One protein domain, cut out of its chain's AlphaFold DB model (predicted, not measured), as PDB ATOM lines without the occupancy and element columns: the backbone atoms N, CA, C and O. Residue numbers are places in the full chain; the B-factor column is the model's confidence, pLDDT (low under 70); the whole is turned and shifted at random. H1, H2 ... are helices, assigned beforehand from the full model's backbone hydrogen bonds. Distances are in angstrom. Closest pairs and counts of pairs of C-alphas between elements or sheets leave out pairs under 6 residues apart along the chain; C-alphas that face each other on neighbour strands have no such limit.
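What this domain is: This is residues 142 to 278 of the 620 residues of an uncharacterized protein of Magnetospirillum aberrantis SpK (UniProt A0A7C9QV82). Four helices, H3, H4, H5 and H6, make the core, with H4, H5 and H6 running back and forth side by side; the long helix H1 crosses H3 and H4 on one side of it, and H2 folds back along H1. At the other end, H7 packs on H5 on the side away from H4 and H6, and H8 turns off after H7 to make a corner; residues 142 to 148 of H1 stick out. The printed part has 137 residues, with eight named helices in the order H1 to H8 and no named strand: all helix. It is compact and rounded, with a radius of gyration of the C-alphas of 15.2 A and spans of 41 by 37 by 26 A.

How they stand to each other: H1, residues 142 to 167, has a kink of 34 degrees near residue 149. H2, residues 172 to 182, forms a helical hairpin with H1, touching its residues 158 to 166 alone; the closest C-alphas, of Ala 165 and Thr 175, are 6.2 A apart. Their tilt is shallow at 35.0 degrees, only just short of steep. H3, residues 186 to 196, touches H1 at residues 150 to 157 alone, about perpendicular at 83 degrees, with the C-alphas of Arg 154 and Thr 192 closest at 4.8 A. H4, residues 202 to 210, touches H1 at residues 160 to 165 alone, the closest C-alphas being Gln 164 and Gly 206 at 5.8 A. H5, residues 213 to 223, is the hub, touching four helices. It forms a helical hairpin with H4, at a shallow tilt of 8 degrees, opposite ways, with the C-alphas of Ala 204 and Leu 216 closest at 4.6 A. H6, residues 234 to 248, forms another with H5, at 16 degrees, with the C-alphas of Arg 217 and Ala 244 closest at 5.0 A. H6 touches H3 with residues 243 to 248 alone; the C-alphas of Gln 187 and Ala 247 are closest at 4.4 A. H7, residues 256 to 266, touches H5 the same way at a shallow tilt of 13 degrees, the C-alphas of Val 214 and Leu 262 being closest at 5.8 A; it is apart from H6. H8, residues 269 to 277, and H5 only just touch, with 3 pairs of C-alphas within 8 A, those of Tyr 222 and Ala 271 closest at 6.3 A. Every O i to N i+4 pair is within hydrogen-bond range in H2, H3, H4, H5, H7 and H8, against 21 of 22 in H1 and 10 of 11 in H6.

Where its parts are: H1 begins with C-alpha 142 at (219.546, 426.421, 450.906) and is 37.4 A long. H6 measures 21.5 A, H2 and H7 15.3 A each. H8 ends with C-alpha 277 at (220.789, 436.759, 482.027).

The domain as a whole: The two C-alphas farthest apart, of Asp 173 and Asp 276, are 44.0 A apart. The printed part has no cut and no long link. Mean pLDDT of the printed part is 88.8; residues 226 to 234 are under 70.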
ATOM      1  N   ILE A 142     219.540 426.512 449.449       82.25
ATOM      2  CA  ILE A 142     219.546 426.421 450.906       82.25
ATOM      3  C   ILE A 142     218.109 426.420 451.437       82.25
ATOM      4  O   ILE A 142     217.784 425.603 452.291       82.25
ATOM      5  N   ALA A 143     217.215 427.252 450.894       78.12
ATOM      6  CA  ALA A 143     215.803 427.222 451.259       78.12
ATOM      7  C   ALA A 143     215.165 425.847 450.991       78.12
ATOM      8  O   ALA A 143     214.433 425.351 451.842       78.12
ATOM      9  N   LYS A 144     215.487 425.194 449.866       82.94
ATOM     10  CA  LYS A 144     215.017 423.831 449.549       82.94
ATOM     11  C   LYS A 144     215.559 422.770 450.514       82.94
ATOM     12  O   LYS A 144     214.811 421.889 450.928       82.94
ATOM     13  N   GLN A 145     216.835 422.850 450.896       83.31
ATOM     14  CA  GLN A 145     217.417 421.983 451.934       83.31
ATOM     15  C   GLN A 145     216.697 422.154 453.269       83.31
ATOM     16  O   GLN A 145     216.308 421.183 453.921       83.31
ATOM     17  N   ALA A 146     216.478 423.411 453.629       79.12
ATOM     18  CA  ALA A 146     215.814 423.791 454.851       79.12
ATOM     19  C   ALA A 146     214.352 423.307 454.857       79.12
ATOM     20  O   ALA A 146     213.903 422.778 455.865       79.12
ATOM     21  N   GLU A 147     213.637 423.389 453.730       81.06
ATOM     22  CA  GLU A 147     212.255 422.912 453.556       81.06
ATOM     23  C   GLU A 147     212.112 421.392 453.764       81.06
ATOM     24  O   GLU A 147     211.161 420.933 454.408       81.06
ATOM     25  N   ALA A 148     213.079 420.602 453.287       79.38
ATOM     26  CA  ALA A 148     213.094 419.155 453.499       79.38
ATOM     27  C   ALA A 148     213.210 418.804 454.992       79.38
ATOM     28  O   ALA A 148     212.416 418.014 455.510       79.38
ATOM     29  N   ALA A 149     214.142 419.443 455.709       75.94
ATOM     30  CA  ALA A 149     214.258 419.287 457.159       75.94
ATOM     31  C   ALA A 149     213.005 419.813 457.882       75.94
ATOM     32  O   ALA A 149     212.455 419.154 458.767       75.94
ATOM     33  N   TRP A 150     212.499 420.971 457.456       85.94
ATOM     34  CA  TRP A 150     211.328 421.636 458.020       85.94
ATOM     35  C   TRP A 150     210.088 420.747 458.013       85.94
ATOM     36  O   TRP A 150     209.365 420.707 459.005       85.94
ATOM     37  N   THR A 151     209.876 419.978 456.942       87.06
ATOM     38  CA  THR A 151     208.732 419.061 456.808       87.06
ATOM     39  C   THR A 151     208.699 418.022 457.931       87.06
ATOM     40  O   THR A 151     207.667 417.830 458.571       87.06
ATOM     41  N   VAL A 152     209.845 417.418 458.254       82.88
ATOM     42  CA  VAL A 152     209.945 416.420 459.335       82.88
ATOM     43  C   VAL A 152     209.599 417.036 460.694       82.88
ATOM     44  O   VAL A 152     208.917 416.422 461.518       82.88
ATOM     45  N   HIS A 153     210.051 418.263 460.950       88.44
ATOM     46  CA  HIS A 153     209.784 418.951 462.214       88.44
ATOM     47  C   HIS A 153     208.357 419.501 462.298       88.44
ATOM     48  O   HIS A 153     207.768 419.510 463.382       88.44
ATOM     49  N   ARG A 154     207.775 419.879 461.159       93.94
ATOM     50  CA  ARG A 154     206.375 420.284 461.032       93.94
ATOM     51  C   ARG A 154     205.457 419.143 461.450       93.94
ATOM     52  O   ARG A 154     204.552 419.356 462.255       93.94
ATOM     53  N   ASP A 155     205.735 417.921 461.002       90.06
ATOM     54  CA  ASP A 155     204.950 416.743 461.382       90.06
ATOM     55  C   ASP A 155     204.985 416.487 462.896       90.06
ATOM     56  O   ASP A 155     203.949 416.213 463.508       90.06
ATOM     57  N   ARG A 156     206.151 416.659 463.540       87.25
ATOM     58  CA  ARG A 156     206.285 416.560 465.007       87.25
ATOM     59  C   ARG A 156     205.487 417.643 465.740       87.25
ATOM     60  O   ARG A 156     204.821 417.357 466.741       87.25
ATOM     61  N   ALA A 157     205.524 418.878 465.241       93.38
ATOM     62  CA  ALA A 157     204.734 419.981 465.785       93.38
ATOM     63  C   ALA A 157     203.226 419.699 465.665       93.38
ATOM     64  O   ALA A 157     202.490 419.809 466.649       93.38
ATOM     65  N   ILE A 158     202.770 419.238 464.495       95.88
ATOM     66  CA  ILE A 158     201.375 418.850 464.247       95.88
ATOM     67  C   ILE A 158     200.954 417.692 465.157       95.88
ATOM     68  O   ILE A 158     199.851 417.708 465.706       95.88
ATOM     69  N   GLN A 159     201.818 416.701 465.372       92.62
ATOM     70  CA  GLN A 159     201.515 415.601 466.283       92.62
ATOM     71  C   GLN A 159     201.318 416.096 467.723       92.62
ATOM     72  O   GLN A 159     200.384 415.667 468.400       92.62
ATOM     73  N   THR A 160     202.113 417.075 468.162       91.75
ATOM     74  CA  THR A 160     201.920 417.731 469.466       91.75
ATOM     75  C   THR A 160     200.560 418.435 469.542       91.75
ATOM     76  O   THR A 160     199.865 418.297 470.551       91.75
ATOM     77  N   VAL A 161     200.132 419.117 468.470       96.50
ATOM     78  CA  VAL A 161     198.786 419.719 468.375       96.50
ATOM     79  C   VAL A 161     197.704 418.654 468.528       96.50
ATOM     80  O   VAL A 161     196.803 418.830 469.346       96.50
ATOM     81  N   ARG A 162     197.811 417.516 467.825       96.81
ATOM     82  CA  ARG A 162     196.843 416.410 467.944       96.81
ATOM     83  C   ARG A 162     196.747 415.882 469.369       96.81
ATOM     84  O   ARG A 162     195.645 415.740 469.897       96.81
ATOM     85  N   THR A 163     197.889 415.625 470.002       93.31
ATOM     86  CA  THR A 163     197.947 415.119 471.378       93.31
ATOM     87  C   THR A 163     197.314 416.105 472.359       93.31
ATOM     88  O   THR A 163     196.490 415.710 473.184       93.31
ATOM     89  N   GLN A 164     197.633 417.397 472.247       95.75
ATOM     90  CA  GLN A 164     197.093 418.427 473.140       95.75
ATOM     91  C   GLN A 164     195.610 418.730 472.898       95.75
ATOM     92  O   GLN A 164     194.888 418.994 473.862       95.75
ATOM     93  N   ALA A 165     195.140 418.655 471.651       95.06
ATOM     94  CA  ALA A 165     193.729 418.803 471.304       95.06
ATOM     95  C   ALA A 165     192.909 417.621 471.842       95.06
ATOM     96  O   ALA A 165     191.900 417.820 472.522       95.06
ATOM     97  N   LYS A 166     193.397 416.386 471.654       94.00
ATOM     98  CA  LYS A 166     192.783 415.175 472.224       94.00
ATOM     99  C   LYS A 166     192.695 415.251 473.750       94.00
ATOM    100  O   LYS A 166     191.645 414.948 474.308       94.00
ATOM    101  N   ALA A 167     193.756 415.705 474.421       91.44
ATOM    102  CA  ALA A 167     193.766 415.892 475.875       91.44
ATOM    103  C   ALA A 167     192.721 416.917 476.365       91.44
ATOM    104  O   ALA A 167     192.242 416.818 477.491       91.44
ATOM    105  N   ARG A 168     192.319 417.864 475.506       92.75
ATOM    106  CA  ARG A 168     191.251 418.853 475.751       92.75
ATOM    107  C   ARG A 168     189.865 418.375 475.306       92.75
ATOM    108  O   ARG A 168     188.901 419.142 475.318       92.75
ATOM    109  N   GLY A 169     189.756 417.114 474.892       93.88
ATOM    110  CA  GLY A 169     188.518 416.500 474.423       93.88
ATOM    111  C   GLY A 169     188.041 417.018 473.067       93.88
ATOM    112  O   GLY A 169     186.838 416.980 472.806       93.88
ATOM    113  N   TRP A 170     188.936 417.558 472.234       93.50
ATOM    114  CA  TRP A 170     188.603 417.905 470.855       93.50
ATOM    115  C   TRP A 170     188.341 416.635 470.048       93.50
ATOM    116  O   TRP A 170     189.033 415.624 470.197       93.50
ATOM    117  N   SER A 171     187.348 416.693 469.170       94.94
ATOM    118  CA  SER A 171     187.114 415.662 468.169       94.94
ATOM    119  C   SER A 171     188.241 415.642 467.131       94.94
ATOM    120  O   SER A 171     189.012 416.597 466.970       94.94
ATOM    121  N   LYS A 172     188.327 414.534 466.390       94.62
ATOM    122  CA  LYS A 172     189.269 414.392 465.274       94.62
ATOM    123  C   LYS A 172     189.042 415.472 464.210       94.62
ATOM    124  O   LYS A 172     190.013 416.016 463.695       94.62
ATOM    125  N   ASP A 173     187.786 415.815 463.934       95.56
ATOM    126  CA  ASP A 173     187.430 416.789 462.901       95.56
ATOM    127  C   ASP A 173     187.762 418.222 463.323       95.56
ATOM    128  O   ASP A 173     188.388 418.939 462.546       95.56
ATOM    129  N   GLU A 174     187.461 418.618 464.568       95.81
ATOM    130  CA  GLU A 174     187.900 419.912 465.124       95.81
ATOM    131  C   GLU A 174     189.428 420.038 465.079       95.81
ATOM    132  O   GLU A 174     189.974 421.056 464.652       95.81
ATOM    133  N   THR A 175     190.127 418.970 465.477       96.81
ATOM    134  CA  THR A 175     191.593 418.919 465.478       96.81
ATOM    135  C   THR A 175     192.153 419.070 464.063       96.81
ATOM    136  O   THR A 175     193.049 419.879 463.834       96.81
ATOM    137  N   ASN A 176     191.611 418.331 463.091       96.31
ATOM    138  CA  ASN A 176     192.044 418.399 461.695       96.31
ATOM    139  C   ASN A 176     191.733 419.760 461.059       96.31
ATOM    140  O   ASN A 176     192.560 420.287 460.317       96.31
ATOM    141  N   ALA A 177     190.572 420.344 461.361       97.12
ATOM    142  CA  ALA A 177     190.200 421.673 460.886       97.12
ATOM    143  C   ALA A 177     191.169 422.744 461.403       97.12
ATOM    144  O   ALA A 177     191.595 423.612 460.640       97.12
ATOM    145  N   TYR A 178     191.574 422.652 462.670       97.56
ATOM    146  CA  TYR A 178     192.550 423.570 463.249       97.56
ATOM    147  C   TYR A 178     193.972 423.347 462.725       97.56
ATOM    148  O   TYR A 178     194.672 424.299 462.401       97.56
ATOM    149  N   ILE A 179     194.399 422.097 462.532       97.69
ATOM    150  CA  ILE A 179     195.683 421.809 461.869       97.69
ATOM    151  C   ILE A 179     195.706 422.408 460.458       97.69
ATOM    152  O   ILE A 179     196.681 423.048 460.077       97.69
ATOM    153  N   LYS A 180     194.606 422.289 459.708       97.69
ATOM    154  CA  LYS A 180     194.469 422.922 458.391       97.69
ATOM    155  C   LYS A 180     194.514 424.455 458.470       97.69
ATOM    156  O   LYS A 180     195.057 425.124 457.587       97.69
ATOM    157  N   SER A 181     193.969 425.051 459.531       97.44
ATOM    158  CA  SER A 181     194.071 426.498 459.737       97.44
ATOM    159  C   SER A 181     195.485 426.944 460.136       97.44
ATOM    160  O   SER A 181     195.836 428.089 459.856       97.44
ATOM    161  N   LEU A 182     196.343 426.063 460.660       97.38
ATOM    162  CA  LEU A 182     197.756 426.367 460.923       97.38
ATOM    163  C   LEU A 182     198.621 426.408 459.654       97.38
ATOM    164  O   LEU A 182     199.622 427.115 459.646       97.38
ATOM    165  N   GLU A 183     198.250 425.729 458.569       96.38
ATOM    166  CA  GLU A 183     199.110 425.639 457.374       96.38
ATOM    167  C   GLU A 183     199.441 427.010 456.769       96.38
ATOM    168  O   GLU A 183     198.544 427.786 456.435       96.38
ATOM    169  N   GLY A 184     200.721 427.327 456.606       95.38
ATOM    170  CA  GLY A 184     201.139 428.627 456.091       95.38
ATOM    171  C   GLY A 184     200.976 429.775 457.095       95.38
ATOM    172  O   GLY A 184     200.844 430.924 456.676       95.38
ATOM    173  N   SER A 185     200.915 429.503 458.404       97.94
ATOM    174  CA  SER A 185     200.757 430.533 459.448       97.94
ATOM    175  C   SER A 185     202.042 430.823 460.222       97.94
ATOM    176  O   SER A 185     202.954 430.000 460.271       97.94
ATOM    177  N   GLN A 186     202.103 431.976 460.893       97.00
ATOM    178  CA  GLN A 186     203.209 432.303 461.808       97.00
ATOM    179  C   GLN A 186     203.312 431.310 462.981       97.00
ATOM    180  O   GLN A 186     204.411 430.933 463.382       97.00
ATOM    181  N   GLN A 187     202.175 430.829 463.486       97.56
ATOM    182  CA  GLN A 187     202.104 429.853 464.574       97.56
ATOM    183  C   GLN A 187     202.692 428.507 464.158       97.56
ATOM    184  O   GLN A 187     203.418 427.887 464.933       97.56
ATOM    185  N   GLU A 188     202.434 428.070 462.926       97.06
ATOM    186  CA  GLU A 188     203.087 426.883 462.382       97.06
ATOM    187  C   GLU A 188     204.605 427.066 462.328       97.06
ATOM    188  O   GLU A 188     205.327 426.136 462.691       97.06
ATOM    189  N   ILE A 189     205.093 428.257 461.955       95.94
ATOM    190  CA  ILE A 189     206.534 428.529 461.934       95.94
ATOM    191  C   ILE A 189     207.136 428.425 463.330       95.94
ATOM    192  O   ILE A 189     208.136 427.733 463.521       95.94
ATOM    193  N   ALA A 190     206.507 429.062 464.318       96.75
ATOM    194  CA  ALA A 190     206.979 429.026 465.694       96.75
ATOM    195  C   ALA A 190     207.023 427.594 466.248       96.75
ATOM    196  O   ALA A 190     208.064 427.154 466.738       96.75
ATOM    197  N   LEU A 191     205.922 426.843 466.125       96.06
ATOM    198  CA  LEU A 191     205.833 425.466 466.621       96.06
ATOM    199  C   LEU A 191     206.811 424.531 465.908       96.06
ATOM    200  O   LEU A 191     207.452 423.701 466.553       96.06
ATOM    201  N   THR A 192     206.956 424.682 464.592       94.81
ATOM    202  CA  THR A 192     207.907 423.886 463.814       94.81
ATOM    203  C   THR A 192     209.341 424.203 464.219       94.81
ATOM    204  O   THR A 192     210.128 423.281 464.399       94.81
ATOM    205  N   SER A 193     209.679 425.472 464.465       93.00
ATOM    206  CA  SER A 193     211.004 425.859 464.965       93.00
ATOM    207  C   SER A 193     211.298 425.307 466.364       93.00
ATOM    208  O   SER A 193     212.411 424.850 466.630       93.00
ATOM    209  N   LEU A 194     210.308 425.304 467.261       91.38
ATOM    210  CA  LEU A 194     210.435 424.688 468.585       91.38
ATOM    211  C   LEU A 194     210.728 423.182 468.456       91.38
ATOM    212  O   LEU A 194     211.681 422.684 469.062       91.38
ATOM    213  N   ALA A 195     209.988 422.484 467.588       88.44
ATOM    214  CA  ALA A 195     210.204 421.069 467.280       88.44
ATOM    215  C   ALA A 195     211.528 420.795 466.539       88.44
ATOM    216  O   ALA A 195     212.126 419.731 466.723       88.44
ATOM    217  N   TYR A 196     211.996 421.738 465.716       85.25
ATOM    218  CA  TYR A 196     213.304 421.702 465.055       85.25
ATOM    219  C   TYR A 196     214.425 421.666 466.086       85.25
ATOM    220  O   TYR A 196     215.299 420.807 466.041       85.25
ATOM    221  N   ASN A 197     214.332 422.525 467.101       83.50
ATOM    222  CA  ASN A 197     215.296 422.582 468.193       83.50
ATOM    223  C   ASN A 197     215.140 421.442 469.223       83.50
ATOM    224  O   ASN A 197     215.784 421.466 470.267       83.50
ATOM    225  N   GLY A 198     214.265 420.462 468.971       80.44
ATOM    226  CA  GLY A 198     214.019 419.353 469.893       80.44
ATOM    227  C   GLY A 198     213.356 419.772 471.205       80.44
ATOM    228  O   GLY A 198     213.437 419.037 472.187       80.44
ATOM    229  N   VAL A 199     212.703 420.937 471.244       82.19
ATOM    230  CA  VAL A 199     212.061 421.442 472.456       82.19
ATOM    231  C   VAL A 199     210.619 420.949 472.532       82.19
ATOM    232  O   VAL A 199     209.814 421.269 471.655       82.19
ATOM    233  N   PRO A 200     210.254 420.170 473.567       75.12
ATOM    234  CA  PRO A 200     208.883 419.735 473.757       75.12
ATOM    235  C   PRO A 200     208.032 420.917 474.228       75.12
ATOM    236  O   PRO A 200     208.315 421.536 475.251       75.12
ATOM    237  N   THR A 201     206.943 421.208 473.516       86.56
ATOM    238  CA  THR A 201     206.089 422.368 473.825       86.56
ATOM    239  C   THR A 201     204.626 422.028 474.117       86.56
ATOM    240  O   THR A 201     203.740 422.758 473.669       86.56
ATOM    241  N   PRO A 202     204.305 420.973 474.895       87.38
ATOM    242  CA  PRO A 202     202.914 420.588 475.132       87.38
ATOM    243  C   PRO A 202     202.103 421.702 475.809       87.38
ATOM    244  O   PRO A 202     200.939 421.900 475.476       87.38
ATOM    245  N   LYS A 203     202.717 422.472 476.717       91.69
ATOM    246  CA  LYS A 203     202.051 423.588 477.405       91.69
ATOM    247  C   LYS A 203     201.837 424.795 476.496       91.69
ATOM    248  O   LYS A 203     200.750 425.358 476.518       91.69
ATOM    249  N   ALA A 204     202.823 425.146 475.669       94.94
ATOM    250  CA  ALA A 204     202.691 426.234 474.702       94.94
ATOM    251  C   ALA A 204     201.606 425.903 473.663       94.94
ATOM    252  O   ALA A 204     200.665 426.666 473.472       94.94
ATOM    253  N   THR A 205     201.660 424.705 473.069       96.12
ATOM    254  CA  THR A 205     200.615 424.208 472.163       96.12
ATOM    255  C   THR A 205     199.253 424.154 472.851       96.12
ATOM    256  O   THR A 205     198.238 424.477 472.245       96.12
ATOM    257  N   GLY A 206     199.231 423.786 474.130       95.38
ATOM    258  CA  GLY A 206     198.033 423.821 474.946       95.38
ATOM    259  C   GLY A 206     197.429 425.219 475.082       95.38
ATOM    260  O   GLY A 206     196.266 425.401 474.749       95.38
ATOM    261  N   ALA A 207     198.231 426.206 475.483       96.12
ATOM    262  CA  ALA A 207     197.813 427.603 475.588       96.12
ATOM    263  C   ALA A 207     197.294 428.159 474.251       96.12
ATOM    264  O   ALA A 207     196.293 428.868 474.216       96.12
ATOM    265  N   MET A 208     197.914 427.764 473.135       97.25
ATOM    266  CA  MET A 208     197.439 428.117 471.797       97.25
ATOM    267  C   MET A 208     196.033 427.553 471.509       97.25
ATOM    268  O   MET A 208     195.172 428.266 470.995       97.25
ATOM    269  N   LEU A 209     195.776 426.291 471.872       96.62
ATOM    270  CA  LEU A 209     194.455 425.660 471.741       96.62
ATOM    271  C   LEU A 209     193.417 426.246 472.709       96.62
ATOM    272  O   LEU A 209     192.224 426.217 472.409       96.62
ATOM    273  N   ASP A 210     193.869 426.783 473.841       95.25
ATOM    274  CA  ASP A 210     193.030 427.419 474.859       95.25
ATOM    275  C   ASP A 210     192.728 428.899 474.546       95.25
ATOM    276  O   ASP A 210     191.918 429.513 475.238       95.25
ATOM    277  N   GLY A 211     193.337 429.473 473.501       95.69
ATOM    278  CA  GLY A 211     193.129 430.881 473.153       95.69
ATOM    279  C   GLY A 211     193.912 431.860 474.030       95.69
ATOM    280  O   GLY A 211     193.524 433.024 474.126       95.69
ATOM    281  N   ASP A 212     194.985 431.409 474.685       96.31
ATOM    282  CA  ASP A 212     195.755 432.186 475.659       96.31
ATOM    283  C   ASP A 212     197.128 432.609 475.090       96.31
ATOM    284  O   ASP A 212     198.132 431.900 475.264       96.31
ATOM    285  N   PRO A 213     197.217 433.775 474.416       96.00
ATOM    286  CA  PRO A 213     198.476 434.263 473.856       96.00
ATOM    287  C   PRO A 213     199.502 434.621 474.937       96.00
ATOM    288  O   PRO A 213     200.706 434.578 474.676       96.00
ATOM    289  N   VAL A 214     199.049 434.946 476.154       96.12
ATOM    290  CA  VAL A 214     199.915 435.325 477.272       96.12
ATOM    291  C   VAL A 214     200.657 434.092 477.781       96.12
ATOM    292  O   VAL A 214     201.889 434.099 477.849       96.12
ATOM    293  N   ALA A 215     199.928 433.012 478.074       95.81
ATOM    294  CA  ALA A 215     200.524 431.749 478.494       95.81
ATOM    295  C   ALA A 215     201.384 431.128 477.383       95.81
ATOM    296  O   ALA A 215     202.490 430.665 477.664       95.81
ATOM    297  N   LEU A 216     200.940 431.182 476.121       96.69
ATOM    298  CA  LEU A 216     201.729 430.732 474.967       96.69
ATOM    299  C   LEU A 216     203.090 431.435 474.918       96.69
ATOM    300  O   LEU A 216     204.133 430.780 474.853       96.69
ATOM    301  N   ARG A 217     203.083 432.770 475.008       95.75
ATOM    302  CA  ARG A 217     204.296 433.589 474.989       95.75
ATOM    303  C   ARG A 217     205.231 433.257 476.152       95.75
ATOM    304  O   ARG A 217     206.428 433.091 475.937       95.75
ATOM    305  N   GLN A 218     204.704 433.135 477.369       94.00
ATOM    306  CA  GLN A 218     205.498 432.798 478.557       94.00
ATOM    307  C   GLN A 218     206.141 431.416 478.463       94.00
ATOM    308  O   GLN A 218     207.308 431.255 478.827       94.00
ATOM    309  N   GLU A 219     205.382 430.418 478.003       93.44
ATOM    310  CA  GLU A 219     205.887 429.056 477.852       93.44
ATOM    311  C   GLU A 219     207.062 429.030 476.871       93.44
ATOM    312  O   GLU A 219     208.101 428.449 477.182       93.44
ATOM    313  N   ILE A 220     206.952 429.732 475.739       93.69
ATOM    314  CA  ILE A 220     208.043 429.823 474.762       93.69
ATOM    315  C   ILE A 220     209.233 430.610 475.326       93.69
ATOM    316  O   ILE A 220     210.357 430.122 475.260       93.69
ATOM    317  N   LEU A 221     209.022 431.792 475.911       90.56
ATOM    318  CA  LEU A 221     210.121 432.643 476.379       90.56
ATOM    319  C   LEU A 221     210.909 432.029 477.537       90.56
ATOM    320  O   LEU A 221     212.137 432.015 477.508       90.56
ATOM    321  N   TYR A 222     210.209 431.552 478.565       86.62
ATOM    322  CA  TYR A 222     210.822 431.321 479.874       86.62
ATOM    323  C   TYR A 222     210.900 429.843 480.257       86.62
ATOM    324  O   TYR A 222     211.735 429.468 481.078       86.62
ATOM    325  N   ARG A 223     210.042 428.989 479.683       84.75
ATOM    326  CA  ARG A 223     209.909 427.578 480.098       84.75
ATOM    327  C   ARG A 223     210.403 426.583 479.056       84.75
ATOM    328  O   ARG A 223     210.736 425.460 479.409       84.75
ATOM    329  N   SER A 224     210.499 427.002 477.799       82.31
ATOM    330  CA  SER A 224     210.990 426.170 476.698       82.31
ATOM    331  C   SER A 224     212.525 426.040 476.676       82.31
ATOM    332  O   SER A 224     213.063 425.207 475.950       82.31
ATOM    333  N   ASN A 225     213.240 426.851 477.468       71.81
ATOM    334  CA  ASN A 225     214.693 426.779 477.613       71.81
ATOM    335  C   ASN A 225     215.172 427.421 478.936       71.81
ATOM    336  O   ASN A 225     215.611 428.576 478.926       71.81
ATOM    337  N   PRO A 226     215.060 426.735 480.089       62.66
ATOM    338  CA  PRO A 226     215.445 427.317 481.370       62.66
ATOM    339  C   PRO A 226     216.966 427.588 481.438       62.66
ATOM    340  O   PRO A 226     217.751 426.812 480.882       62.66
ATOM    341  N   PRO A 227     217.419 428.634 482.165       55.66
ATOM    342  CA  PRO A 227     218.835 429.016 482.280       55.66
ATOM    343  C   PRO A 227     219.784 427.877 482.678       55.66
ATOM    344  O   PRO A 227     220.960 427.866 482.319       55.66
ATOM    345  N   GLU A 228     219.250 426.913 483.422       55.66
ATOM    346  CA  GLU A 228     219.968 425.797 484.034       55.66
ATOM    347  C   GLU A 228     220.235 424.647 483.037       55.66
ATOM    348  O   GLU A 228     221.133 423.843 483.269       55.66
ATOM    349  N   GLY A 229     219.542 424.610 481.887       51.62
ATOM    350  CA  GLY A 229     219.604 423.534 480.880       51.62
ATOM    351  C   GLY A 229     220.579 423.745 479.712       51.62
ATOM    352  O   GLY A 229     220.477 423.052 478.704       51.62
ATOM    353  N   GLY A 230     221.512 424.699 479.810       47.16
ATOM    354  CA  GLY A 230     222.474 425.011 478.735       47.16
ATOM    355  C   GLY A 230     222.279 426.375 478.063       47.16
ATOM    356  O   GLY A 230     222.980 426.698 477.104       47.16
ATOM    357  N   ALA A 231     221.397 427.227 478.596       48.25
ATOM    358  CA  ALA A 231     221.051 428.520 478.006       48.25
ATOM    359  C   ALA A 231     222.145 429.606 478.085       48.25
ATOM    360  O   ALA A 231     221.877 430.751 477.759       48.25
ATOM    361  N   LYS A 232     223.408 429.315 478.418       50.78
ATOM    362  CA  LYS A 232     224.474 430.343 478.375       50.78
ATOM    363  C   LYS A 232     224.787 430.870 476.956       50.78
ATOM    364  O   LYS A 232     225.661 431.716 476.802       50.78
ATOM    365  N   ARG A 233     224.107 430.382 475.908       59.88
ATOM    366  CA  ARG A 233     224.285 430.822 474.516       59.88
ATOM    367  C   ARG A 233     223.228 431.874 474.147       59.88
ATOM    368  O   ARG A 233     222.067 431.529 473.939       59.88
ATOM    369  N   LYS A 234     223.657 433.136 474.004       62.25
ATOM    370  CA  LYS A 234     222.854 434.310 473.585       62.25
ATOM    371  C   LYS A 234     221.877 434.015 472.433       62.25
ATOM    372  O   LYS A 234     220.719 434.415 472.497       62.25
ATOM    373  N   GLY A 235     222.312 433.245 471.431       74.50
ATOM    374  CA  GLY A 235     221.498 432.917 470.254       74.50
ATOM    375  C   GLY A 235     220.174 432.200 470.560       74.50
ATOM    376  O   GLY A 235     219.209 432.368 469.820       74.50
ATOM    377  N   TYR A 236     220.070 431.455 471.668       81.62
ATOM    378  CA  TYR A 236     218.808 430.793 472.012       81.62
ATOM    379  C   TYR A 236     217.763 431.744 472.600       81.62
ATOM    380  O   TYR A 236     216.577 431.540 472.354       81.62
ATOM    381  N   ALA A 237     218.165 432.774 473.347       85.94
ATOM    382  CA  ALA A 237     217.223 433.734 473.918       85.94
ATOM    383  C   ALA A 237     216.544 434.568 472.816       85.94
ATOM    384  O   ALA A 237     215.320 434.697 472.799       85.94
ATOM    385  N   GLU A 238     217.324 435.063 471.847       87.69
ATOM    386  CA  GLU A 238     216.810 435.799 470.678       87.69
ATOM    387  C   GLU A 238     215.870 434.936 469.831       87.69
ATOM    388  O   GLU A 238     214.792 435.384 469.424       87.69
ATOM    389  N   ARG A 239     216.231 433.659 469.649       89.69
ATOM    390  CA  ARG A 239     215.380 432.674 468.984       89.69
ATOM    391  C   ARG A 239     214.044 432.495 469.701       89.69
ATOM    392  O   ARG A 239     213.007 432.617 469.053       89.69
ATOM    393  N   ARG A 240     214.042 432.244 471.019       92.12
ATOM    394  CA  ARG A 240     212.792 432.073 471.788       92.12
ATOM    395  C   ARG A 240     211.938 433.325 471.767       92.12
ATOM    396  O   ARG A 240     210.723 433.214 471.649       92.12
ATOM    397  N   LYS A 241     212.552 434.507 471.810       92.88
ATOM    398  CA  LYS A 241     211.823 435.762 471.629       92.88
ATOM    399  C   LYS A 241     211.120 435.810 470.275       92.88
ATOM    400  O   LYS A 241     209.925 436.078 470.234       92.88
ATOM    401  N   THR A 242     211.822 435.489 469.194       93.44
ATOM    402  CA  THR A 242     211.242 435.514 467.843       93.44
ATOM    403  C   THR A 242     210.157 434.464 467.648       93.44
ATOM    404  O   THR A 242     209.112 434.760 467.081       93.44
ATOM    405  N   GLU A 243     210.352 433.247 468.152       95.62
ATOM    406  CA  GLU A 243     209.316 432.209 468.127       95.62
ATOM    407  C   GLU A 243     208.087 432.619 468.943       95.62
ATOM    408  O   GLU A 243     206.962 432.383 468.513       95.62
ATOM    409  N   ALA A 244     208.285 433.261 470.096       95.69
ATOM    410  CA  ALA A 244     207.193 433.770 470.907       95.69
ATOM    411  C   ALA A 244     206.441 434.897 470.184       95.69
ATOM    412  O   ALA A 244     205.215 434.881 470.174       95.69
ATOM    413  N   ASP A 245     207.155 435.820 469.532       95.06
ATOM    414  CA  ASP A 245     206.580 436.891 468.706       95.06
ATOM    415  C   ASP A 245     205.768 436.313 467.525       95.06
ATOM    416  O   ASP A 245     204.628 436.720 467.304       95.06
ATOM    417  N   LEU A 246     206.298 435.304 466.822       95.81
ATOM    418  CA  LEU A 246     205.594 434.591 465.745       95.81
ATOM    419  C   LEU A 246     204.343 433.852 466.245       95.81
ATOM    420  O   LEU A 246     203.306 433.863 465.587       95.81
ATOM    421  N   ALA A 247     204.431 433.187 467.397       96.75
ATOM    422  CA  ALA A 247     203.330 432.391 467.928       96.75
ATOM    423  C   ALA A 247     202.199 433.268 468.481       96.75
ATOM    424  O   ALA A 247     201.017 432.970 468.294       96.75
ATOM    425  N   SER A 248     202.565 434.338 469.187       96.50
ATOM    426  CA  SER A 248     201.632 435.145 469.968       96.50
ATOM    427  C   SER A 248     201.135 436.399 469.249       96.50
ATOM    428  O   SER A 248     200.227 437.065 469.748       96.50
ATOM    429  N   GLY A 249     201.736 436.727 468.105       93.56
ATOM    430  CA  GLY A 249     201.482 437.964 467.381       93.56
ATOM    431  C   GLY A 249     202.061 439.206 468.079       93.56
ATOM    432  O   GLY A 249     202.623 439.106 469.178       93.56
ATOM    433  N   PRO A 250     201.929 440.377 467.432       91.12
ATOM    434  CA  PRO A 250     202.392 441.659 467.958       91.12
ATOM    435  C   PRO A 250     201.635 442.057 469.237       91.12
ATOM    436  O   PRO A 250     200.429 441.842 469.361       91.12
ATOM    437  N   LEU A 251     202.342 442.652 470.203       90.81
ATOM    438  CA  LEU A 251     201.771 443.039 471.506       90.81
ATOM    439  C   LEU A 251     200.817 444.243 471.401       90.81
ATOM    440  O   LEU A 251     200.015 444.506 472.304       90.81
ATOM    441  N   GLU A 252     200.909 444.992 470.307       92.12
ATOM    442  CA  GLU A 252     200.047 446.118 469.965       92.12
ATOM    443  C   GLU A 252     198.600 445.653 469.762       92.12
ATOM    444  O   GLU A 252     197.671 446.307 470.242       92.12
ATOM    445  N   ASP A 253     198.428 444.468 469.169       91.75
ATOM    446  CA  ASP A 253     197.124 443.854 468.897       91.75
ATOM    447  C   ASP A 253     196.492 443.227 470.151       91.75
ATOM    448  O   ASP A 253     195.326 442.828 470.144       91.75
ATOM    449  N   TRP A 254     197.238 443.140 471.256       93.06
ATOM    450  CA  TRP A 254     196.734 442.550 472.492       93.06
ATOM    451  C   TRP A 254     195.737 443.476 473.192       93.06
ATOM    452  O   TRP A 254     195.807 444.704 473.146       93.06
ATOM    453  N   THR A 255     194.811 442.883 473.935       95.69
ATOM    454  CA  THR A 255     193.940 443.642 474.837       95.69
ATOM    455  C   THR A 255     194.744 444.231 476.002       95.69
ATOM    456  O   THR A 255     195.814 443.740 476.373       95.69
ATOM    457  N   GLN A 256     194.207 445.272 476.648       94.31
ATOM    458  CA  GLN A 256     194.823 445.830 477.857       94.31
ATOM    459  C   GLN A 256     194.977 444.771 478.962       94.31
ATOM    460  O   GLN A 256     196.003 444.747 479.638       94.31
ATOM    461  N   GLN A 257     194.001 443.868 479.100       95.81
ATOM    462  CA  GLN A 257     194.044 442.771 480.065       95.81
ATOM    463  C   GLN A 257     195.202 441.804 479.783       95.81
ATOM    464  O   GLN A 257     195.953 441.479 480.697       95.81
ATOM    465  N   GLN A 258     195.388 441.384 478.530       95.31
ATOM    466  CA  GLN A 258     196.488 440.489 478.153       95.31
ATOM    467  C   GLN A 258     197.857 441.148 478.379       95.31
ATOM    468  O   GLN A 258     198.771 440.513 478.904       95.31
ATOM    469  N   ARG A 259     198.000 442.442 478.056       94.69
ATOM    470  CA  ARG A 259     199.232 443.197 478.349       94.69
ATOM    471  C   ARG A 259     199.511 443.307 479.847       94.69
ATOM    472  O   ARG A 259     200.668 443.230 480.256       94.69
ATOM    473  N   GLU A 260     198.476 443.474 480.668       93.31
ATOM    474  CA  GLU A 260     198.615 443.478 482.127       93.31
ATOM    475  C   GLU A 260     199.058 442.110 482.655       93.31
ATOM    476  O   GLU A 260     200.011 442.027 483.427       93.31
ATOM    477  N   GLN A 261     198.425 441.030 482.190       93.88
ATOM    478  CA  GLN A 261     198.791 439.659 482.559       93.88
ATOM    479  C   GLN A 261     200.233 439.330 482.155       93.88
ATOM    480  O   GLN A 261     200.974 438.736 482.942       93.88
ATOM    481  N   LEU A 262     200.667 439.769 480.968       93.56
ATOM    482  CA  LEU A 262     202.062 439.648 480.556       93.56
ATOM    483  C   LEU A 262     202.977 440.400 481.521       93.56
ATOM    484  O   LEU A 262     203.908 439.799 482.047       93.56
ATOM    485  N   ARG A 263     202.683 441.665 481.836       92.94
ATOM    486  CA  ARG A 263     203.504 442.460 482.762       92.94
ATOM    487  C   ARG A 263     203.624 441.808 484.140       92.94
ATOM    488  O   ARG A 263     204.719 441.748 484.693       92.94
ATOM    489  N   GLN A 264     202.524 441.282 484.677       92.19
ATOM    490  CA  GLN A 264     202.523 440.552 485.948       92.19
ATOM    491  C   GLN A 264     203.395 439.296 485.880       92.19
ATOM    492  O   GLN A 264     204.151 439.012 486.808       92.19
ATOM    493  N   SER A 265     203.343 438.566 484.768       88.94
ATOM    494  CA  SER A 265     204.174 437.378 484.584       88.94
ATOM    495  C   SER A 265     205.657 437.682 484.411       88.94
ATOM    496  O   SER A 265     206.498 436.977 484.966       88.94
ATOM    497  N   GLU A 266     205.992 438.765 483.709       89.44
ATOM    498  CA  GLU A 266     207.369 439.226 483.540       89.44
ATOM    499  C   GLU A 266     207.943 439.791 484.843       89.44
ATOM    500  O   GLU A 266     209.158 439.818 485.027       89.44
ATOM    501  N   ALA A 267     207.081 440.177 485.789       89.44
ATOM    502  CA  ALA A 267     207.486 440.566 487.132       89.44
ATOM    503  C   ALA A 267     207.850 439.373 488.041       89.44
ATOM    504  O   ALA A 267     208.385 439.601 489.135       89.44
ATOM    505  N   SER A 268     207.587 438.130 487.612       88.88
ATOM    506  CA  SER A 268     207.940 436.927 488.373       88.88
ATOM    507  C   SER A 268     209.462 436.778 488.542       88.88
ATOM    508  O   SER A 268     210.222 437.211 487.669       88.88
ATOM    509  N   PRO A 269     209.939 436.161 489.643       88.31
ATOM    510  CA  PRO A 269     211.372 435.961 489.871       88.31
ATOM    511  C   PRO A 269     212.084 435.228 488.726       88.31
ATOM    512  O   PRO A 269     213.176 435.634 488.334       88.31
ATOM    513  N   ASP A 270     211.450 434.205 488.146       82.94
ATOM    514  CA  ASP A 270     212.032 433.409 487.060       82.94
ATOM    515  C   ASP A 270     212.190 434.223 485.772       82.94
ATOM    516  O   ASP A 270     213.251 434.192 485.145       82.94
ATOM    517  N   ALA A 271     211.165 434.997 485.395       88.06
ATOM    518  CA  ALA A 271     211.221 435.852 484.214       88.06
ATOM    519  C   ALA A 271     212.269 436.963 484.375       88.06
ATOM    520  O   ALA A 271     213.037 437.213 483.447       88.06
ATOM    521  N   LYS A 272     212.362 437.579 485.562       89.69
ATOM    522  CA  LYS A 272     213.418 438.555 485.876       89.69
ATOM    523  C   LYS A 272     214.805 437.937 485.752       89.69
ATOM    524  O   LYS A 272     215.612 438.435 484.976       89.69
ATOM    525  N   ARG A 273     215.046 436.795 486.409       86.88
ATOM    526  CA  ARG A 273     216.325 436.071 486.331       86.88
ATOM    527  C   ARG A 273     216.696 435.730 484.886       86.88
ATOM    528  O   ARG A 273     217.856 435.879 484.506       86.88
ATOM    529  N   TYR A 274     215.729 435.294 484.077       85.75
ATOM    530  CA  TYR A 274     215.950 435.006 482.661       85.75
ATOM    531  C   TYR A 274     216.363 436.261 481.883       85.75
ATOM    532  O   TYR A 274     217.379 436.253 481.197       85.75
ATOM    533  N   ARG A 275     215.622 437.363 482.025       88.31
ATOM    534  CA  ARG A 275     215.901 438.623 481.316       88.31
ATOM    535  C   ARG A 275     217.223 439.254 481.745       88.31
ATOM    536  O   ARG A 275     217.979 439.690 480.884       88.31
ATOM    537  N   ASP A 276     217.536 439.217 483.037       87.50
ATOM    538  CA  ASP A 276     218.814 439.692 483.581       87.50
ATOM    539  C   ASP A 276     220.003 438.870 483.055       87.50
ATOM    540  O   ASP A 276     221.114 439.384 482.943       87.50
ATOM    541  N   THR A 277     219.773 437.606 482.675       85.81
ATOM    542  CA  THR A 277     220.789 436.759 482.027       85.81
ATOM    543  C   THR A 277     221.037 437.162 480.562       85.81
ATOM    544  O   THR A 277     222.134 436.936 480.052       85.81
ATOM    545  N   PHE A 278     220.064 437.790 479.884       86.44
ATOM    546  CA  PHE A 278     220.146 438.187 478.464       86.44
ATOM    547  C   PHE A 278     219.727 439.653 478.234       86.44
ATOM    548  O   PHE A 278     218.766 439.920 477.504       86.44
TER     549      PHE A 278